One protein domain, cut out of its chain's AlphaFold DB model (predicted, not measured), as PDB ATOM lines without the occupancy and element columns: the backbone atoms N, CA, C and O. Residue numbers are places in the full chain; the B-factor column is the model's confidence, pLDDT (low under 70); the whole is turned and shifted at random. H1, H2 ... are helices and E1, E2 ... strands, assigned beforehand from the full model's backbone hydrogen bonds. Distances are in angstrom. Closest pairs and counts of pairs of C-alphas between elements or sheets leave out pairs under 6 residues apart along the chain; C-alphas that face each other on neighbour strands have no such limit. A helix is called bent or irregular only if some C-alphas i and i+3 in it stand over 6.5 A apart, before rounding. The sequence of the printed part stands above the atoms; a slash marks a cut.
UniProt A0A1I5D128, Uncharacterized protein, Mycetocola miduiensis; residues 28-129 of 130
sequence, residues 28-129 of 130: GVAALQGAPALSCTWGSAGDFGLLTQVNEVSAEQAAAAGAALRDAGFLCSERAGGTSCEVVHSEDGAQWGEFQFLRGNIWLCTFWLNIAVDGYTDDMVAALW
ATOM      1  N   GLY A  28      -3.060  22.046 -42.663       79.06
ATOM      2  CA  GLY A  28      -4.424  21.572 -42.431       79.06
ATOM      3  C   GLY A  28      -5.284  21.458 -43.691       79.06
ATOM      4  O   GLY A  28      -6.231  20.678 -43.712       79.06
ATOM      5  N   VAL A  29      -4.937  22.193 -44.753       86.25
ATOM      6  CA  VAL A  29      -5.653  22.180 -46.042       86.25
ATOM      7  C   VAL A  29      -4.760  21.777 -47.214       86.25
ATOM      8  O   VAL A  29      -5.214  21.724 -48.353       86.25
ATOM      9  N   ALA A  30      -3.501  21.412 -46.952       84.56
ATOM     10  CA  ALA A  30      -2.552  20.983 -47.979       84.56
ATOM     11  C   ALA A  30      -3.072  19.804 -48.817       84.56
ATOM     12  O   ALA A  30      -2.879  19.771 -50.028       84.56
ATOM     13  N   ALA A  31      -3.796  18.868 -48.196       82.44
ATOM     14  CA  ALA A  31      -4.384  17.729 -48.898       82.44
ATOM     15  C   ALA A  31      -5.486  18.128 -49.899       82.44
ATOM     16  O   ALA A  31      -5.712  17.404 -50.867       82.44
ATOM     17  N   LEU A  32      -6.162  19.263 -49.687       86.56
ATOM     18  CA  LEU A  32      -7.212  19.738 -50.591       86.56
ATOM     19  C   LEU A  32      -6.643  20.317 -51.889       86.56
ATOM     20  O   LEU A  32      -7.308  20.260 -52.919       86.56
ATOM     21  N   GLN A  33      -5.393  20.791 -51.875       83.69
ATOM     22  CA  GLN A  33      -4.743  21.392 -53.045       83.69
ATOM     23  C   GLN A  33      -4.492  20.396 -54.190       83.69
ATOM     24  O   GLN A  33      -4.235  20.808 -55.316       83.69
ATOM     25  N   GLY A  34      -4.575  19.086 -53.919       81.00
ATOM     26  CA  GLY A  34      -4.491  18.029 -54.933       81.00
ATOM     27  C   GLY A  34      -5.827  17.665 -55.594       81.00
ATOM     28  O   GLY A  34      -5.846  16.826 -56.495       81.00
ATOM     29  N   ALA A  35      -6.946  18.243 -55.145       81.69
ATOM     30  CA  ALA A  35      -8.249  18.045 -55.775       81.69
ATOM     31  C   ALA A  35      -8.341  18.805 -57.115       81.69
ATOM     32  O   ALA A  35      -7.617  19.786 -57.300       81.69
ATOM     33  N   PRO A  36      -9.234  18.402 -58.045       85.06
ATOM     34  CA  PRO A  36      -9.502  19.167 -59.262       85.06
ATOM     35  C   PRO A  36      -9.779  20.638 -58.945       85.06
ATOM     36  O   PRO A  36     -10.611  20.942 -58.084       85.06
ATOM     37  N   ALA A  37      -9.065  21.535 -59.625       91.44
ATOM     38  CA  ALA A  37      -9.026  22.938 -59.250       91.44
ATOM     39  C   ALA A  37      -8.976  23.891 -60.443       91.44
ATOM     40  O   ALA A  37      -8.373  23.595 -61.477       91.44
ATOM     41  N   LEU A  38      -9.529  25.084 -60.241       92.12
ATOM     42  CA  LEU A  38      -9.187  26.275 -61.007       92.12
ATOM     43  C   LEU A  38      -8.128  27.045 -60.225       92.12
ATOM     44  O   LEU A  38      -8.325  27.341 -59.049       92.12
ATOM     45  N   SER A  39      -7.007  27.349 -60.871       92.06
ATOM     46  CA  SER A  39      -5.886  28.062 -60.259       92.06
ATOM     47  C   SER A  39      -5.626  29.349 -61.029       92.06
ATOM     48  O   SER A  39      -5.517  29.319 -62.255       92.06
ATOM     49  N   CYS A  40      -5.536  30.462 -60.311       91.38
ATOM     50  CA  CYS A  40      -5.249  31.779 -60.858       91.38
ATOM     51  C   CYS A  40      -4.118  32.413 -60.059       91.38
ATOM     52  O   CYS A  40      -4.168  32.442 -58.828       91.38
ATOM     53  N   THR A  41      -3.129  32.970 -60.745       92.44
ATOM     54  CA  THR A  41      -2.077  33.760 -60.104       92.44
ATOM     55  C   THR A  41      -2.093  35.181 -60.629       92.44
ATOM     56  O   THR A  41      -2.466  35.442 -61.775       92.44
ATOM     57  N   TRP A  42      -1.707  36.113 -59.770       91.81
ATOM     58  CA  TRP A  42      -1.548  37.508 -60.128       91.81
ATOM     59  C   TRP A  42      -0.240  38.020 -59.538       91.81
ATOM     60  O   TRP A  42      -0.134  38.253 -58.336       91.81
ATOM     61  N   GLY A  43       0.774  38.120 -60.392       90.12
ATOM     62  CA  GLY A  43       2.166  38.302 -59.999       90.12
ATOM     63  C   GLY A  43       3.104  37.391 -60.783       90.12
ATOM     64  O   GLY A  43       2.677  36.508 -61.524       90.12
ATOM     65  N   SER A  44       4.397  37.624 -60.602       89.06
ATOM     66  CA  SER A  44       5.484  36.742 -61.032       89.06
ATOM     67  C   SER A  44       6.207  36.196 -59.800       89.06
ATOM     68  O   SER A  44       5.940  36.630 -58.680       89.06
ATOM     69  N   ALA A  45       7.159  35.282 -59.980       85.38
ATOM     70  CA  ALA A  45       8.073  34.909 -58.906       85.38
ATOM     71  C   ALA A  45       8.739  36.169 -58.320       85.38
ATOM     72  O   ALA A  45       9.315  36.973 -59.057       85.38
ATOM     73  N   GLY A  46       8.630  36.345 -57.004       86.81
ATOM     74  CA  GLY A  46       9.107  37.532 -56.302       86.81
ATOM     75  C   GLY A  46       8.347  37.780 -55.003       86.81
ATOM     76  O   GLY A  46       7.698  36.882 -54.466       86.81
ATOM     77  N   ASP A  47       8.431  39.020 -54.525       87.12
ATOM     78  CA  ASP A  47       7.935  39.418 -53.206       87.12
ATOM     79  C   ASP A  47       6.524  40.022 -53.232       87.12
ATOM     80  O   ASP A  47       6.085  40.547 -52.219       87.12
ATOM     81  N   PHE A  48       5.817  39.983 -54.364       90.69
ATOM     82  CA  PHE A  48       4.477  40.555 -54.515       90.69
ATOM     83  C   PHE A  48       3.583  39.624 -55.327       90.69
ATOM     84  O   PHE A  48       3.969  39.184 -56.411       90.69
ATOM     85  N   GLY A  49       2.370  39.371 -54.843       91.75
ATOM     86  CA  GLY A  49       1.359  38.701 -55.650       91.75
ATOM     87  C   GLY A  49       0.258  38.002 -54.870       91.75
ATOM     88  O   GLY A  49       0.247  37.962 -53.638       91.75
ATOM     89  N   LEU A  50      -0.670  37.445 -55.640       92.62
ATOM     90  CA  LEU A  50      -1.818  36.669 -55.194       92.62
ATOM     91  C   LEU A  50      -1.811  35.301 -55.864       92.62
ATOM     92  O   LEU A  50      -1.576  35.183 -57.069       92.62
ATOM     93  N   LEU A  51      -2.138  34.279 -55.087       93.12
ATOM     94  CA  LEU A  51      -2.368  32.923 -55.554       93.12
ATOM     95  C   LEU A  51      -3.765  32.525 -55.111       93.12
ATOM     96  O   LEU A  51      -4.031  32.494 -53.912       93.12
ATOM     97  N   THR A  52      -4.638  32.195 -56.054       94.00
ATOM     98  CA  THR A  52      -6.001  31.770 -55.751       94.00
ATOM     99  C   THR A  52      -6.293  30.411 -56.351       94.00
ATOM    100  O   THR A  52      -6.031  30.172 -57.529       94.00
ATOM    101  N   GLN A  53      -6.873  29.534 -55.539       93.81
ATOM    102  CA  GLN A  53      -7.325  28.220 -55.956       93.81
ATOM    103  C   GLN A  53      -8.786  28.012 -55.563       93.81
ATOM    104  O   GLN A  53      -9.208  28.390 -54.472       93.81
ATOM    105  N   VAL A  54      -9.555  27.423 -56.475       95.19
ATOM    106  CA  VAL A  54     -10.931  26.987 -56.245       95.19
ATOM    107  C   VAL A  54     -10.990  25.495 -56.503       95.19
ATOM    108  O   VAL A  54     -10.786  25.064 -57.637       95.19
ATOM    109  N   ASN A  55     -11.278  24.715 -55.469       94.88
ATOM    110  CA  ASN A  55     -11.316  23.261 -55.532       94.88
ATOM    111  C   ASN A  55     -12.728  22.759 -55.246       94.88
ATOM    112  O   ASN A  55     -13.430  23.290 -54.381       94.88
ATOM    113  N   GLU A  56     -13.106  21.673 -55.913       94.19
ATOM    114  CA  GLU A  56     -14.223  20.854 -55.450       94.19
ATOM    115  C   GLU A  56     -13.779  19.978 -54.273       94.19
ATOM    116  O   GLU A  56     -12.743  19.313 -54.324       94.19
ATOM    117  N   VAL A  57     -14.576  19.968 -53.208       93.62
ATOM    118  CA  VAL A  57     -14.330  19.215 -51.974       93.62
ATOM    119  C   VAL A  57     -15.610  18.529 -51.499       93.62
ATOM    120  O   VAL A  57     -16.719  19.023 -51.704       93.62
ATOM    121  N   SER A  58     -15.477  17.383 -50.834       92.69
ATOM    122  CA  SER A  58     -16.599  16.742 -50.146       92.69
ATOM    123  C   SER A  58     -16.995  17.514 -48.883       92.69
ATOM    124  O   SER A  58     -16.219  18.309 -48.345       92.69
ATOM    125  N   ALA A  59     -18.195  17.250 -48.362       90.44
ATOM    126  CA  ALA A  59     -18.646  17.854 -47.108       90.44
ATOM    127  C   ALA A  59     -17.737  17.465 -45.926       90.44
ATOM    128  O   ALA A  59     -17.434  18.292 -45.067       90.44
ATOM    129  N   GLU A  60     -17.255  16.221 -45.905       91.06
ATOM    130  CA  GLU A  60     -16.322  15.715 -44.896       91.06
ATOM    131  C   GLU A  60     -14.963  16.416 -44.994       91.06
ATOM    132  O   GLU A  60     -14.401  16.814 -43.974       91.06
ATOM    133  N   GLN A  61     -14.456  16.615 -46.216       93.00
ATOM    134  CA  GLN A  61     -13.218  17.353 -46.471       93.00
ATOM    135  C   GLN A  61     -13.330  18.812 -46.018       93.00
ATOM    136  O   GLN A  61     -12.437  19.305 -45.330       93.00
ATOM    137  N   ALA A  62     -14.439  19.485 -46.339       91.44
ATOM    138  CA  ALA A  62     -14.682  20.863 -45.926       91.44
ATOM    139  C   ALA A  62     -14.773  21.003 -44.396       91.44
ATOM    140  O   ALA A  62     -14.178  21.913 -43.816       91.44
ATOM    141  N   ALA A  63     -15.468  20.081 -43.722       90.56
ATOM    142  CA  ALA A  63     -15.564  20.077 -42.263       90.56
ATOM    143  C   ALA A  63     -14.196  19.846 -41.595       90.56
ATOM    144  O   ALA A  63     -13.836  20.572 -40.664       90.56
ATOM    145  N   ALA A  64     -13.416  18.882 -42.095       91.94
ATOM    146  CA  ALA A  64     -12.073  18.595 -41.597       91.94
ATOM    147  C   ALA A  64     -11.117  19.782 -41.805       91.94
ATOM    148  O   ALA A  64     -10.405  20.163 -40.877       91.94
ATOM    149  N   ALA A  65     -11.154  20.411 -42.981       92.75
ATOM    150  CA  ALA A  65     -10.382  21.612 -43.283       92.75
ATOM    151  C   ALA A  65     -10.735  22.771 -42.350       92.75
ATOM    152  O   ALA A  65      -9.848  23.395 -41.774       92.75
ATOM    153  N   GLY A  66     -12.027  23.023 -42.129       92.94
ATOM    154  CA  GLY A  66     -12.471  24.064 -41.207       92.94
ATOM    155  C   GLY A  66     -11.992  23.836 -39.769       92.94
ATOM    156  O   GLY A  66     -11.664  24.798 -39.077       92.94
ATOM    157  N   ALA A  67     -11.955  22.590 -39.292       93.25
ATOM    158  CA  ALA A  67     -11.390  22.270 -37.980       93.25
ATOM    159  C   ALA A  67      -9.872  22.515 -37.952       93.25
ATOM    160  O   ALA A  67      -9.384  23.243 -37.092       93.25
ATOM    161  N   ALA A  68      -9.150  22.007 -38.952       94.00
ATOM    162  CA  ALA A  68      -7.700  22.139 -39.036       94.00
ATOM    163  C   ALA A  68      -7.231  23.601 -39.159       94.00
ATOM    164  O   ALA A  68      -6.209  23.965 -38.584       94.00
ATOM    165  N   LEU A  69      -7.979  24.456 -39.863       95.75
ATOM    166  CA  LEU A  69      -7.691  25.892 -39.951       95.75
ATOM    167  C   LEU A  69      -7.816  26.583 -38.587       95.75
ATOM    168  O   LEU A  69      -6.943  27.367 -38.220       95.75
ATOM    169  N   ARG A  70      -8.859  26.264 -37.807       95.56
ATOM    170  CA  ARG A  70      -9.027  26.800 -36.443       95.56
ATOM    171  C   ARG A  70      -7.893  26.352 -35.527       95.56
ATOM    172  O   ARG A  70      -7.329  27.179 -34.818       95.56
ATOM    173  N   ASP A  71      -7.528  25.074 -35.590       94.94
ATOM    174  CA  ASP A  71      -6.416  24.522 -34.809       94.94
ATOM    175  C   ASP A  71      -5.068  25.151 -35.203       94.94
ATOM    176  O   ASP A  71      -4.183  25.309 -34.363       94.94
ATOM    177  N   ALA A  72      -4.925  25.568 -36.465       93.69
ATOM    178  CA  ALA A  72      -3.769  26.302 -36.974       93.69
ATOM    179  C   ALA A  72      -3.775  27.806 -36.624       93.69
ATOM    180  O   ALA A  72      -2.848  28.520 -37.002       93.69
ATOM    181  N   GLY A  73      -4.789  28.298 -35.904       94.94
ATOM    182  CA  GLY A  73      -4.869  29.685 -35.439       94.94
ATOM    183  C   GLY A  73      -5.528  30.663 -36.412       94.94
ATOM    184  O   GLY A  73      -5.449  31.870 -36.188       94.94
ATOM    185  N   PHE A  74      -6.194  30.179 -37.466       96.81
ATOM    186  CA  PHE A  74      -6.991  31.043 -38.336       96.81
ATOM    187  C   PHE A  74      -8.206  31.585 -37.578       96.81
ATOM    188  O   PHE A  74      -8.888  30.862 -36.843       96.81
ATOM    189  N   LEU A  75      -8.528  32.854 -37.817       97.06
ATOM    190  CA  LEU A  75      -9.755  33.468 -37.331       97.06
ATOM    191  C   LEU A  75     -10.901  33.060 -38.253       97.06
ATOM    192  O   LEU A  75     -11.032  33.566 -39.364       97.06
ATOM    193  N   CYS A  76     -11.718  32.117 -37.790       96.38
ATOM    194  CA  CYS A  76     -12.839  31.590 -38.558       96.38
ATOM    195  C   CYS A  76     -14.182  32.162 -38.095       96.38
ATOM    196  O   CYS A  76     -14.505  32.123 -36.907       96.38
ATOM    197  N   SER A  77     -15.009  32.607 -39.039       95.88
ATOM    198  CA  SER A  77     -16.362  33.116 -38.806       95.88
ATOM    199  C   SER A  77     -17.330  32.688 -39.913       95.88
ATOM    200  O   SER A  77     -16.923  32.334 -41.021       95.88
ATOM    201  N   GLU A  78     -18.630  32.689 -39.617       95.50
ATOM    202  CA  GLU A  78     -19.646  32.513 -40.655       95.50
ATOM    203  C   GLU A  78     -19.793  33.802 -41.474       95.50
ATOM    204  O   GLU A  78     -19.963  34.891 -40.922       95.50
ATOM    205  N   ARG A  79     -19.752  33.680 -42.803       92.56
ATOM    206  CA  ARG A  79     -19.904  34.795 -43.751       92.56
ATOM    207  C   ARG A  79     -20.561  34.288 -45.029       92.56
ATOM    208  O   ARG A  79     -20.195  33.227 -45.521       92.56
ATOM    209  N   ALA A  80     -21.523  35.035 -45.574       92.38
ATOM    210  CA  ALA A  80     -22.168  34.736 -46.863       92.38
ATOM    211  C   ALA A  80     -22.660  33.271 -47.016       92.38
ATOM    212  O   ALA A  80     -22.576  32.681 -48.090       92.38
ATOM    213  N   GLY A  81     -23.156  32.661 -45.932       93.00
ATOM    214  CA  GLY A  81     -23.633  31.272 -45.933       93.00
ATOM    215  C   GLY A  81     -22.531  30.204 -46.007       93.00
ATOM    216  O   GLY A  81     -22.837  29.051 -46.306       93.00
ATOM    217  N   GLY A  82     -21.273  30.577 -45.766       94.25
ATOM    218  CA  GLY A  82     -20.120  29.689 -45.645       94.25
ATOM    219  C   GLY A  82     -19.292  29.982 -44.393       94.25
ATOM    220  O   GLY A  82     -19.633  30.849 -43.586       94.25
ATOM    221  N   THR A  83     -18.187  29.256 -44.238       95.56
ATOM    222  CA  THR A  83     -17.152  29.550 -43.237       95.56
ATOM    223  C   THR A  83     -15.998  30.268 -43.915       95.56
ATOM    224  O   THR A  83     -15.385  29.726 -44.830       95.56
ATOM    225  N   SER A  84     -15.696  31.468 -43.440       95.62
ATOM    226  CA  SER A  84     -14.517  32.244 -43.803       95.62
ATOM    227  C   SER A  84     -13.470  32.088 -42.706       95.62
ATOM    228  O   SER A  84     -13.811  32.206 -41.534       95.62
ATOM    229  N   CYS A  85     -12.223  31.806 -43.067       96.25
ATOM    230  CA  CYS A  85     -11.092  31.703 -42.155       96.25
ATOM    231  C   CYS A  85      -9.932  32.535 -42.696       96.25
ATOM    232  O   CYS A  85      -9.542  32.363 -43.848       96.25
ATOM    233  N   GLU A  86      -9.352  33.392 -41.865       95.50
ATOM    234  CA  GLU A  86      -8.246  34.260 -42.271       95.50
ATOM    235  C   GLU A  86      -7.066  34.189 -41.304       95.50
ATOM    236  O   GLU A  86      -7.228  33.969 -40.100       95.50
ATOM    237  N   VAL A  87      -5.866  34.380 -41.845       95.44
ATOM    238  CA  VAL A  87      -4.647  34.567 -41.061       95.44
ATOM    239  C   VAL A  87      -3.783  35.628 -41.723       95.44
ATOM    240  O   VAL A  87      -3.719  35.724 -42.950       95.44
ATOM    241  N   VAL A  88      -3.112  36.424 -40.898       95.00
ATOM    242  CA  VAL A  88      -2.187  37.464 -41.336       95.00
ATOM    243  C   VAL A  88      -0.899  37.331 -40.546       95.00
ATOM    244  O   VAL A  88      -0.912  37.150 -39.328       95.00
ATOM    245  N   HIS A  89       0.210  37.451 -41.252       94.62
ATOM    246  CA  HIS A  89       1.553  37.413 -40.715       94.62
ATOM    247  C   HIS A  89       2.309  38.672 -41.124       94.62
ATOM    248  O   HIS A  89       2.021  39.307 -42.143       94.62
ATOM    249  N   SER A  90       3.278  39.053 -40.303       96.12
ATOM    250  CA  SER A  90       4.164  40.177 -40.577       96.12
ATOM    251  C   SER A  90       5.539  39.873 -40.001       96.12
ATOM    252  O   SER A  90       5.652  39.576 -38.812       96.12
ATOM    253  N   GLU A  91       6.567  39.945 -40.837       95.06
ATOM    254  CA  GLU A  91       7.957  39.665 -40.470       95.06
ATOM    255  C   GLU A  91       8.889  40.466 -41.380       95.06
ATOM    256  O   GLU A  91       8.651  40.549 -42.581       95.06
ATOM    257  N   ASP A  92       9.920  41.094 -40.808       92.88
ATOM    258  CA  ASP A  92      10.973  41.825 -41.535       92.88
ATOM    259  C   ASP A  92      10.484  42.802 -42.625       92.88
ATOM    260  O   ASP A  92      11.121  43.000 -43.656       92.88
ATOM    261  N   GLY A  93       9.343  43.456 -42.382       88.88
ATOM    262  CA  GLY A  93       8.743  44.422 -43.310       88.88
ATOM    263  C   GLY A  93       7.919  43.800 -44.439       88.88
ATOM    264  O   GLY A  93       7.304  44.544 -45.199       88.88
ATOM    265  N   ALA A  94       7.853  42.470 -44.519       92.00
ATOM    266  CA  ALA A  94       6.922  41.750 -45.370       92.00
ATOM    267  C   ALA A  94       5.619  41.447 -44.620       92.00
ATOM    268  O   ALA A  94       5.610  41.164 -43.418       92.00
ATOM    269  N   GLN A  95       4.513  41.459 -45.354       95.19
ATOM    270  CA  GLN A  95       3.203  41.052 -44.880       95.19
ATOM    271  C   GLN A  95       2.630  40.010 -45.830       95.19
ATOM    272  O   GLN A  95       2.650  40.176 -47.049       95.19
ATOM    273  N   TRP A  96       2.102  38.930 -45.274       93.75
ATOM    274  CA  TRP A  96       1.410  37.913 -46.052       93.75
ATOM    275  C   TRP A  96       0.261  37.342 -45.253       93.75
ATOM    276  O   TRP A  96       0.195  37.471 -44.030       93.75
ATOM    277  N   GLY A  97      -0.627  36.657 -45.942       94.31
ATOM    278  CA  GLY A  97      -1.741  36.015 -45.288       94.31
ATOM    279  C   GLY A  97      -2.477  35.089 -46.217       94.31
ATOM    280  O   GLY A  97      -2.137  34.923 -47.392       94.31
ATOM    281  N   GLU A  98      -3.499  34.478 -45.645       94.56
ATOM    282  CA  GLU A  98      -4.393  33.604 -46.368       94.56
ATOM    283  C   GLU A  98      -5.830  33.940 -46.030       94.56
ATOM    284  O   GLU A  98      -6.178  34.180 -44.872       94.56
ATOM    285  N   PHE A  99      -6.663  33.890 -47.057       94.62
ATOM    286  CA  PHE A  99      -8.098  33.832 -46.932       94.62
ATOM    287  C   PHE A  99      -8.584  32.469 -47.411       94.62
ATOM    288  O   PHE A  99      -8.258  32.021 -48.508       94.62
ATOM    289  N   GLN A 100      -9.379  31.813 -46.581       95.19
ATOM    290  CA  GLN A 100      -9.950  30.502 -46.834       95.19
ATOM    291  C   GLN A 100     -11.469  30.619 -46.740       95.19
ATOM    292  O   GLN A 100     -11.996  31.193 -45.785       95.19
ATOM    293  N   PHE A 101     -12.191  30.061 -47.705       96.00
ATOM    294  CA  PHE A 101     -13.647  30.061 -47.708       96.00
ATOM    295  C   PHE A 101     -14.191  28.701 -48.102       96.00
ATOM    296  O   PHE A 101     -13.840  28.138 -49.134       96.00
ATOM    297  N   LEU A 102     -15.066  28.174 -47.255       94.94
ATOM    298  CA  LEU A 102     -15.668  26.859 -47.395       94.94
ATOM    299  C   LEU A 102     -17.185  27.026 -47.437       94.94
ATOM    300  O   LEU A 102     -17.787  27.502 -46.468       94.94
ATOM    301  N   ARG A 103     -17.818  26.629 -48.545       94.56
ATOM    302  CA  ARG A 103     -19.282  26.645 -48.677       94.56
ATOM    303  C   ARG A 103     -19.755  25.538 -49.611       94.56
ATOM    304  O   ARG A 103     -19.394  25.492 -50.783       94.56
ATOM    305  N   GLY A 104     -20.612  24.661 -49.088       91.50
ATOM    306  CA  GLY A 104     -21.089  23.498 -49.833       91.50
ATOM    307  C   GLY A 104     -19.932  22.568 -50.198       91.50
ATOM    308  O   GLY A 104     -19.219  22.104 -49.314       91.50
ATOM    309  N   ASN A 105     -19.761  22.314 -51.495       92.62
ATOM    310  CA  ASN A 105     -18.720  21.452 -52.052       92.62
ATOM    311  C   ASN A 105     -17.532  22.229 -52.643       92.62
ATOM    312  O   ASN A 105     -16.799  21.673 -53.454       92.62
ATOM    313  N   ILE A 106     -17.365  23.508 -52.301       94.44
ATOM    314  CA  ILE A 106     -16.289  24.342 -52.842       94.44
ATOM    315  C   ILE A 106     -15.423  24.877 -51.708       94.44
ATOM    316  O   ILE A 106     -15.919  25.363 -50.683       94.44
ATOM    317  N   TRP A 107     -14.120  24.813 -51.947       95.69
ATOM    318  CA  TRP A 107     -13.093  25.484 -51.172       95.69
ATOM    319  C   TRP A 107     -12.429  26.547 -52.048       95.69
ATOM    320  O   TRP A 107     -11.897  26.233 -53.109       95.69
ATOM    321  N   LEU A 108     -12.493  27.803 -51.613       95.56
ATOM    322  CA  LEU A 108     -11.763  28.928 -52.187       95.56
ATOM    323  C   LEU A 108     -10.610  29.273 -51.243       95.56
ATOM    324  O   LEU A 108     -10.828  29.530 -50.059       95.56
ATOM    325  N   CYS A 109      -9.402  29.311 -51.780       95.00
ATOM    326  CA  CYS A 109      -8.185  29.664 -51.071       95.00
ATOM    327  C   CYS A 109      -7.500  30.815 -51.791       95.00
ATOM    328  O   CYS A 109      -7.286  30.732 -52.996       95.00
ATOM    329  N   THR A 110      -7.091  31.838 -51.052       94.50
ATOM    330  CA  THR A 110      -6.269  32.932 -51.557       94.50
ATOM    331  C   THR A 110      -5.088  33.144 -50.627       94.50
ATOM    332  O   THR A 110      -5.281  33.492 -49.466       94.50
ATOM    333  N   PHE A 111      -3.873  32.990 -51.140       94.00
ATOM    334  CA  PHE A 111      -2.648  33.463 -50.504       94.00
ATOM    335  C   PHE A 111      -2.245  34.805 -51.112       94.00
ATOM    336  O   PHE A 111      -2.319  34.985 -52.328       94.00
ATOM    337  N   TRP A 112      -1.784  35.734 -50.282       93.38
ATOM    338  CA  TRP A 112      -1.299  37.042 -50.716       93.38
ATOM    339  C   TRP A 112       0.022  37.389 -50.036       93.38
ATOM    340  O   TRP A 112       0.242  37.041 -48.876       93.38
ATOM    341  N   LEU A 113       0.895  38.090 -50.760       93.19
ATOM    342  CA  LEU A 113       2.191  38.567 -50.277       93.19
ATOM    343  C   LEU A 113       2.407  40.015 -50.727       93.19
ATOM    344  O   LEU A 113       2.351  40.299 -51.922       93.19
ATOM    345  N   ASN A 114       2.633  40.904 -49.757       92.56
ATOM    346  CA  ASN A 114       2.896  42.342 -49.898       92.56
ATOM    347  C   ASN A 114       1.928  43.103 -50.820       92.56
ATOM    348  O   ASN A 114       2.247  44.184 -51.308       92.56
ATOM    349  N   ILE A 115       0.733  42.561 -51.045       88.38
ATOM    350  CA  ILE A 115      -0.290  43.155 -51.894       88.38
ATOM    351  C   ILE A 115      -1.613  43.207 -51.141       88.38
ATOM    352  O   ILE A 115      -2.011  42.242 -50.488       88.38
ATOM    353  N   ALA A 116      -2.297  44.342 -51.259       77.44
ATOM    354  CA  ALA A 116      -3.666  44.524 -50.809       77.44
ATOM    355  C   ALA A 116      -4.531  44.809 -52.038       77.44
ATOM    356  O   ALA A 116      -4.344  45.819 -52.713       77.44
ATOM    357  N   VAL A 117      -5.453  43.898 -52.346       82.38
ATOM    358  CA  VAL A 117      -6.483  44.127 -53.361       82.38
ATOM    359  C   VAL A 117      -7.807  44.242 -52.634       82.38
ATOM    360  O   VAL A 117      -8.370  43.249 -52.167       82.38
ATOM    361  N   ASP A 118      -8.279  45.475 -52.508       81.56
ATOM    362  CA  ASP A 118      -9.513  45.766 -51.798       81.56
ATOM    363  C   ASP A 118     -10.692  45.019 -52.420       81.56
ATOM    364  O   ASP A 118     -10.890  45.028 -53.634       81.56
ATOM    365  N   GLY A 119     -11.472  44.354 -51.570       85.00
ATOM    366  CA  GLY A 119     -12.667  43.620 -51.983       85.00
ATOM    367  C   GLY A 119     -12.412  42.295 -52.704       85.00
ATOM    368  O   GLY A 119     -13.375  41.561 -52.901       85.00
ATOM    369  N   TYR A 120     -11.161  41.927 -53.018       87.94
ATOM    370  CA  TYR A 120     -10.844  40.743 -53.835       87.94
ATOM    371  C   TYR A 120     -11.581  39.479 -53.384       87.94
ATOM    372  O   TYR A 120     -12.261  38.813 -54.158       87.94
ATOM    373  N   THR A 121     -11.475  39.175 -52.097       84.56
ATOM    374  CA  THR A 121     -12.122  38.023 -51.487       84.56
ATOM    375  C   THR A 121     -13.645  38.050 -51.627       84.56
ATOM    376  O   THR A 121     -14.254  37.029 -51.944       84.56
ATOM    377  N   ASP A 122     -14.264  39.198 -51.365       89.06
ATOM    378  CA  ASP A 122     -15.719  39.332 -51.422       89.06
ATOM    379  C   ASP A 122     -16.225  39.215 -52.856       89.06
ATOM    380  O   ASP A 122     -17.231  38.545 -53.095       89.06
ATOM    381  N   ASP A 123     -15.489  39.783 -53.809       92.25
ATOM    382  CA  ASP A 123     -15.781  39.673 -55.234       92.25
ATOM    383  C   ASP A 123     -15.649  38.223 -55.721       92.25
ATOM    384  O   ASP A 123     -16.506  37.740 -56.461       92.25
ATOM    385  N   MET A 124     -14.635  37.482 -55.255       92.44
ATOM    386  CA  MET A 124     -14.487  36.052 -55.556       92.44
ATOM    387  C   MET A 124     -15.644  35.223 -54.987       92.44
ATOM    388  O   MET A 124     -16.184  34.358 -55.679       92.44
ATOM    389  N   VAL A 125     -16.066  35.491 -53.745       92.81
ATOM    390  CA  VAL A 125     -17.230  34.825 -53.141       92.81
ATOM    391  C   VAL A 125     -18.508  35.162 -53.917       92.81
ATOM    392  O   VAL A 125     -19.279  34.261 -54.241       92.81
ATOM    393  N   ALA A 126     -18.731  36.425 -54.278       93.56
ATOM    394  CA  ALA A 126     -19.895  36.825 -55.069       93.56
ATOM    395  C   ALA A 126     -19.902  36.191 -56.472       93.56
ATOM    396  O   ALA A 126     -20.959  35.816 -56.974       93.56
ATOM    397  N   ALA A 127     -18.733  36.023 -57.098       92.75
ATOM    398  CA  ALA A 127     -18.611  35.388 -58.409       92.75
ATOM    399  C   ALA A 127     -18.911  33.878 -58.378       92.75
ATOM    400  O   ALA A 127     -19.505  33.352 -59.319       92.75
ATOM    401  N   LEU A 128     -18.508  33.178 -57.311       91.94
ATOM    402  CA  LEU A 128     -18.754  31.740 -57.146       91.94
ATOM    403  C   LEU A 128     -20.189  31.425 -56.693       91.94
ATOM    404  O   LEU A 128     -20.702  30.346 -56.998       91.94
ATOM    405  N   TRP A 129     -20.842  32.352 -55.986       93.44
ATOM    406  CA  TRP A 129     -22.209  32.199 -55.476       93.44
ATOM    407  C   TRP A 129     -23.067  33.456 -55.723       93.44
ATOM    408  O   TRP A 129     -23.308  34.206 -54.770       93.44
TER     409      TRP A 129
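This is residues 28 to 129 of the 130 residues of an uncharacterized protein of Mycetocola miduiensis (UniProt A0A1I5D128). A twisted sheet of six antiparallel strands forms the middle layer of three, with H1 and H2 packed over one face and H3 over the opposite face. After the edge hairpin of E1 and E2, the chain passes through H2 to the far edge of the sheet, and E3, E4, E5 and E6 then come back strand by strand to E2. The printed part has 102 residues with three named helices and six named strands, in the order H1 E1 E2 H2 E3 E4 E5 E6 H3, and the class is mixed, helices and strands. Across the sheet the order is E1 E2 E6 E5 E4 E3. The whole is compact, with a radius of gyration of the C-alphas of 13.2 A and spans of 37 by 27 by 25 A.

H1, residues 28 to 34, begins with C-alpha 28 at (-4.424, 21.572, -42.431) and is irregular: C-alphas 28 and 31 are 7.5 A apart. E1 is residues 37 to 42 and E2 residues 49 to 56, 23.7 A long. H2 is residues 59 to 71, 18.6 A. E3 is residues 75 to 79, E4 residues 82 to 91, 30.2 A, with C-alpha 91 at (7.957, 39.665, -40.470). E5 is residues 94 to 103, 30.4 A, and E6 residues 106 to 113, 23.5 A. H3, residues 120 to 128, ends with C-alpha 128 at (-18.754, 31.740, -57.146).

E1 and E3 are the edge strands. E1 and E2 form a hairpin, with N 40 and O 52 2.8 A apart. E2 and E6 are antiparallel at 168 degrees, with N 53 and O 109 at 2.8 A. E3, E4, E5 and E6 are a meander, each strand the antiparallel neighbour of the one before, with N 77 and O 84 at 2.8 A, N 85 and O 100 at 2.8 A, and N 99 and O 110 at 2.8 A. H1 and H2 lie on the same face and touch, closest at the C-alphas of Gly 28 and Ala 68, 4.8 A, at a steep tilt of 41 degrees, opposite ways. H2 lies over E5 and E4 at a height over the sheet of 9.0 A. H3, on the opposite face at 8.9 A, runs along the strands, at 22 degrees to E5 on the local plane; its closest C-alpha to E5 is Thr 121, 7.4 A from that of Phe 99. In H2 and H3 every O i to N i+4 pair is within hydrogen-bond range; in H1 0 of 3 are, beside 2 of 4 O i to N i+3 pairs.

The C-alphas farthest apart are those of Ala 59 and Asp 92, 38.5 A. The printed part has no cut, and no link is long; E1 to E2 and E6 to H3 are short, the others tight. The mean pLDDT of the printed part is 91.8, and no printed residue is under 70.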